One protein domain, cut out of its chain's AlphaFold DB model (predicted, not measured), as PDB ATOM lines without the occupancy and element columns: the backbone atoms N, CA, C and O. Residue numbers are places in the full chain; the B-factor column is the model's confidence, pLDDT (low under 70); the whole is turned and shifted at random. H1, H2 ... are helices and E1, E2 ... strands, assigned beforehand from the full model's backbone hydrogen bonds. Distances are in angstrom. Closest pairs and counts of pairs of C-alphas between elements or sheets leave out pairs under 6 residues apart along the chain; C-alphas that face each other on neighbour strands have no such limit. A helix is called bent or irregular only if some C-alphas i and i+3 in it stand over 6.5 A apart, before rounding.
ATOM      1  N   LEU A   2      30.679  44.397  24.350       86.25
ATOM      2  CA  LEU A   2      30.834  44.385  25.822       86.25
ATOM      3  C   LEU A   2      31.205  42.997  26.389       86.25
ATOM      4  O   LEU A   2      32.108  42.881  27.203       86.25
ATOM      5  N   TYR A   3      30.583  41.927  25.883       91.25
ATOM      6  CA  TYR A   3      30.948  40.548  26.239       91.25
ATOM      7  C   TYR A   3      32.418  40.208  25.927       91.25
ATOM      8  O   TYR A   3      33.096  39.580  26.732       91.25
ATOM      9  N   LEU A   4      32.934  40.656  24.777       91.88
ATOM     10  CA  LEU A   4      34.324  40.416  24.382       91.88
ATOM     11  C   LEU A   4      35.294  41.178  25.297       91.88
ATOM     12  O   LEU A   4      36.331  40.632  25.663       91.88
ATOM     13  N   GLU A   5      34.935  42.400  25.703       90.81
ATOM     14  CA  GLU A   5      35.695  43.182  26.687       90.81
ATOM     15  C   GLU A   5      35.696  42.491  28.060       90.81
ATOM     16  O   GLU A   5      36.747  42.326  28.674       90.81
ATOM     17  N   MET A   6      34.537  42.013  28.530       90.38
ATOM     18  CA  MET A   6      34.418  41.304  29.813       90.38
ATOM     19  C   MET A   6      35.255  40.022  29.861       90.38
ATOM     20  O   MET A   6      35.789  39.670  30.912       90.38
ATOM     21  N   HIS A   7      35.386  39.333  28.728       92.50
ATOM     22  CA  HIS A   7      36.242  38.156  28.593       92.50
ATOM     23  C   HIS A   7      37.704  38.500  28.255       92.50
ATOM     24  O   HIS A   7      38.533  37.598  28.145       92.50
ATOM     25  N   GLY A   8      38.039  39.788  28.123       92.62
ATOM     26  CA  GLY A   8      39.386  40.266  27.817       92.62
ATOM     27  C   GLY A   8      39.903  39.808  26.455       92.62
ATOM     28  O   GLY A   8      41.110  39.681  26.294       92.62
ATOM     29  N   VAL A   9      39.004  39.507  25.514       93.75
ATOM     30  CA  VAL A   9      39.294  39.125  24.115       93.75
ATOM     31  C   VAL A   9      39.610  40.369  23.279       93.75
ATOM     32  O   VAL A   9      40.334  40.315  22.288       93.75
ATOM     33  N   ILE A  10      39.077  41.510  23.698       94.75
ATOM     34  CA  ILE A  10      39.411  42.834  23.185       94.75
ATOM     35  C   ILE A  10      39.826  43.725  24.358       94.75
ATOM     36  O   ILE A  10      39.512  43.417  25.512       94.75
ATOM     37  N   GLU A  11      40.525  44.811  24.049       93.88
ATOM     38  CA  GLU A  11      40.813  45.900  24.985       93.88
ATOM     39  C   GLU A  11      39.524  46.537  25.524       93.88
ATOM     40  O   GLU A  11      38.426  46.084  25.203       93.88
ATOM     41  N   LYS A  12      39.631  47.576  26.362       92.06
ATOM     42  CA  LYS A  12      38.468  48.269  26.946       92.06
ATOM     43  C   LYS A  12      38.058  49.524  26.159       92.06
ATOM     44  O   LYS A  12      38.423  50.633  26.563       92.06
ATOM     45  N   PRO A  13      37.331  49.416  25.025       91.56
ATOM     46  CA  PRO A  13      36.876  50.579  24.281       91.56
ATOM     47  C   PRO A  13      35.649  51.249  24.897       91.56
ATOM     48  O   PRO A  13      35.330  52.366  24.491       91.56
ATOM     49  N   PHE A  14      34.937  50.602  25.826       91.12
ATOM     50  CA  PHE A  14      33.767  51.206  26.457       91.12
ATOM     51  C   PHE A  14      34.161  52.007  27.699       91.12
ATOM     52  O   PHE A  14      34.694  51.480  28.671       91.12
ATOM     53  N   ILE A  15      33.844  53.299  27.684       89.00
ATOM     54  CA  ILE A  15      33.965  54.177  28.847       89.00
ATOM     55  C   ILE A  15      32.590  54.263  29.502       89.00
ATOM     56  O   ILE A  15      31.615  54.660  28.863       89.00
ATOM     57  N   GLN A  16      32.518  53.889  30.776       88.31
ATOM     58  CA  GLN A  16      31.298  53.995  31.564       88.31
ATOM     59  C   GLN A  16      31.137  55.430  32.083       88.31
ATOM     60  O   GLN A  16      32.004  55.938  32.793       88.31
ATOM     61  N   SER A  17      30.016  56.068  31.752       85.44
ATOM     62  CA  SER A  17      29.625  57.387  32.247       85.44
ATOM     63  C   SER A  17      28.369  57.256  33.106       85.44
ATOM     64  O   SER A  17      27.337  56.774  32.640       85.44
ATOM     65  N   SER A  18      28.453  57.662  34.371       86.44
ATOM     66  CA  SER A  18      27.292  57.705  35.266       86.44
ATOM     67  C   SER A  18      26.643  59.081  35.185       86.44
ATOM     68  O   SER A  18      27.248  60.082  35.568       86.44
ATOM     69  N   THR A  19      25.409  59.122  34.703       83.50
ATOM     70  CA  THR A  19      24.587  60.331  34.582       83.50
ATOM     71  C   THR A  19      23.409  60.272  35.559       83.50
ATOM     72  O   THR A  19      23.146  59.236  36.171       83.50
ATOM     73  N   LEU A  20      22.682  61.384  35.713       84.19
ATOM     74  CA  LEU A  20      21.449  61.430  36.515       84.19
ATOM     75  C   LEU A  20      20.363  60.470  35.987       84.19
ATOM     76  O   LEU A  20      19.528  60.025  36.770       84.19
ATOM     77  N   ASP A  21      20.426  60.109  34.703       85.94
ATOM     78  CA  ASP A  21      19.475  59.225  34.021       85.94
ATOM     79  C   ASP A  21      19.936  57.752  33.974       85.94
ATOM     80  O   ASP A  21      19.230  56.891  33.446       85.94
ATOM     81  N   GLY A  22      21.105  57.434  34.547       88.88
ATOM     82  CA  GLY A  22      21.639  56.073  34.637       88.88
ATOM     83  C   GLY A  22      23.059  55.915  34.090       88.88
ATOM     84  O   GLY A  22      23.836  56.866  34.016       88.88
ATOM     85  N   ILE A  23      23.415  54.675  33.742       86.44
ATOM     86  CA  ILE A  23      24.740  54.315  33.218       86.44
ATOM     87  C   ILE A  23      24.708  54.345  31.689       86.44
ATOM     88  O   ILE A  23      23.967  53.583  31.070       86.44
ATOM     89  N   GLU A  24      25.570  55.162  31.094       87.75
ATOM     90  CA  GLU A  24      25.810  55.208  29.656       87.75
ATOM     91  C   GLU A  24      27.185  54.611  29.321       87.75
ATOM     92  O   GLU A  24      28.149  54.765  30.075       87.75
ATOM     93  N   TYR A  25      27.282  53.922  28.182       87.19
ATOM     94  CA  TYR A  25      28.539  53.379  27.669       87.19
ATOM     95  C   TYR A  25      28.928  54.106  26.386       87.19
ATOM     96  O   TYR A  25      28.238  54.005  25.373       87.19
ATOM     97  N   ILE A  26      30.067  54.794  26.417       89.56
ATOM     98  CA  ILE A  26      30.618  55.506  25.266       89.56
ATOM     99  C   ILE A  26      31.663  54.611  24.606       89.56
ATOM    100  O   ILE A  26      32.630  54.206  25.249       89.56
ATOM    101  N   PHE A  27      31.479  54.300  23.322       90.88
ATOM    102  CA  PHE A  27      32.430  53.497  22.555       90.88
ATOM    103  C   PHE A  27      33.541  54.365  21.954       90.88
ATOM    104  O   PHE A  27      33.270  55.277  21.173       90.88
ATOM    105  N   ASN A  28      34.792  54.034  22.264       91.50
ATOM    106  CA  ASN A  28      35.978  54.622  21.657       91.50
ATOM    107  C   ASN A  28      36.623  53.633  20.672       91.50
ATOM    108  O   ASN A  28      37.246  52.648  21.063       91.50
ATOM    109  N   SER A  29      36.504  53.910  19.372       89.69
ATOM    110  CA  SER A  29      37.092  53.063  18.328       89.69
ATOM    111  C   SER A  29      38.622  53.076  18.328       89.69
ATOM    112  O   SER A  29      39.228  52.077  17.952       89.69
ATOM    113  N   TYR A  30      39.257  54.166  18.773       91.62
ATOM    114  CA  TYR A  30      40.717  54.293  18.798       91.62
ATOM    115  C   TYR A  30      41.385  53.397  19.844       91.62
ATOM    116  O   TYR A  30      42.591  53.187  19.766       91.62
ATOM    117  N   THR A  31      40.631  52.878  20.817       89.44
ATOM    118  CA  THR A  31      41.122  51.945  21.844       89.44
ATOM    119  C   THR A  31      40.599  50.520  21.641       89.44
ATOM    120  O   THR A  31      40.782  49.657  22.495       89.44
ATOM    121  N   CYS A  32      39.953  50.250  20.505       92.38
ATOM    122  CA  CYS A  32      39.369  48.954  20.189       92.38
ATOM    123  C   CYS A  32      40.381  48.050  19.467       92.38
ATOM    124  O   CYS A  32      40.422  48.005  18.237       92.38
ATOM    125  N   PHE A  33      41.163  47.290  20.235       93.62
ATOM    126  CA  PHE A  33      42.128  46.313  19.716       93.62
ATOM    127  C   PHE A  33      41.824  44.901  20.226       93.62
ATOM    128  O   PHE A  33      41.242  44.739  21.297       93.62
ATOM    129  N   ILE A  34      42.211  43.878  19.457       93.94
ATOM    130  CA  ILE A  34      42.175  42.480  19.906       93.94
ATOM    131  C   ILE A  34      43.359  42.214  20.844       93.94
ATOM    132  O   ILE A  34      44.464  42.689  20.586       93.94
ATOM    133  N   THR A  35      43.131  41.479  21.930       93.62
ATOM    134  CA  THR A  35      44.186  41.113  22.890       93.62
ATOM    135  C   THR A  35      44.900  39.835  22.460       93.62
ATOM    136  O   THR A  35      44.445  39.126  21.560       93.62
ATOM    137  N   GLU A  36      45.983  39.477  23.152       89.12
ATOM    138  CA  GLU A  36      46.626  38.170  23.002       89.12
ATOM    139  C   GLU A  36      45.637  37.023  23.249       89.12
ATOM    140  O   GLU A  36      45.602  36.070  22.481       89.12
ATOM    141  N   LYS A  37      44.741  37.163  24.236       89.25
ATOM    142  CA  LYS A  37      43.691  36.169  24.506       89.25
ATOM    143  C   LYS A  37      42.688  36.069  23.369       89.25
ATOM    144  O   LYS A  37      42.185  34.983  23.100       89.25
ATOM    145  N   GLY A  38      42.364  37.189  22.725       91.31
ATOM    146  CA  GLY A  38      41.475  37.174  21.575       91.31
ATOM    147  C   GLY A  38      42.107  36.529  20.352       91.31
ATOM    148  O   GLY A  38      41.434  35.772  19.659       91.31
ATOM    149  N   ILE A  39      43.400  36.762  20.123       89.75
ATOM    150  CA  ILE A  39      44.159  36.085  19.067       89.75
ATOM    151  C   ILE A  39      44.236  34.579  19.357       89.75
ATOM    152  O   ILE A  39      43.880  33.783  18.490       89.75
ATOM    153  N   ASP A  40      44.605  34.196  20.582       89.50
ATOM    154  CA  ASP A  40      44.687  32.796  21.017       89.50
ATOM    155  C   ASP A  40      43.317  32.082  20.914       89.50
ATOM    156  O   ASP A  40      43.259  30.901  20.577       89.50
ATOM    157  N   PHE A  41      42.203  32.790  21.158       87.00
ATOM    158  CA  PHE A  41      40.841  32.263  20.982       87.00
ATOM    159  C   PHE A  41      40.471  32.055  19.508       87.00
ATOM    160  O   PHE A  41      39.810  31.076  19.177       87.00
ATOM    161  N   LEU A  42      40.876  32.966  18.616       87.94
ATOM    162  CA  LEU A  42      40.580  32.854  17.184       87.94
ATOM    163  C   LEU A  42      41.343  31.713  16.508       87.94
ATOM    164  O   LEU A  42      40.828  31.122  15.561       87.94
TER     165      LEU A  42
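Overview. This is residues 2 to 42 of the 123 residues of an uncharacterized protein of Proteus mirabilis (UniProt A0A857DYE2). A slender, loose rod has a two-stranded hairpin, E1 and E2, at one end and a short helix, H2, at the other, with a second short helix, H1, part of the way along between them. The tip of the hairpin, residues 18 to 23, sticks out free, and the links from the hairpin's other end lead to the two helices. The printed part has 41 residues with two named helices and two named strands, in the order H1, E1, E2, H2 along the chain; the sheet has the order E1 - E2 and is antiparallel. The class is mixed, helices and strands, and the whole is loose, with a radius of gyration of the C-alphas of 12.0 A and spans of 40 by 19 by 9 A.

Arrangement. The sheet is a hairpin of E1, residues 14 to 19, and E2, residues 22 to 27, antiparallel neighbours whose directions stand at 152 degrees. The C-alphas of Phe 14 and Phe 27 face each other at 4.7 A, and those of Thr 19 and Gly 22 at 5.2 A. Within hydrogen-bond range across the pair are, for instance, N 17 and O 24 at 2.8 A and N 26 and O 15 at 2.9 A. The closest C-alphas of E1 and H1, residues 2 to 6, are those of Phe 14 and Leu 2, 7.5 A apart. H2, residues 36 to 42, is apart from E1. H1 is apart from E2. H1 and H2 are apart, but only just, with their closest C-alphas 8.3 A from each other. In H1 and H2 every O i to N i+4 pair is within hydrogen-bond range.

Along the chain. E1 runs 15.3 A from C-alpha 14 at (33.767, 51.206, 26.457) to C-alpha 19 at (24.587, 60.331, 34.582). E2, residues 22 to 27, is 16.4 A long from first to last C-alpha. H1 has five residues, begins at C-alpha 2 at (30.834, 44.385, 25.822) and is 6.2 A long. H2 has seven residues, is 9.9 A long and ends at C-alpha 42 at (40.580, 32.854, 17.184). Neither helix is bent.

Size, cuts and confidence. The two C-alphas farthest apart are those of Leu 20 and Asp 40, 40.0 A from each other, while those of Leu 2 and Leu 42 are 17.4 A apart. The printed part has no cut. The link from E1 to E2 is tight, with 2 residues; those from H1 to E1, with 7 residues, and from E2 to H2, with 8, are short. The mean pLDDT of the printed part is 89.9, and no printed residue is under 70.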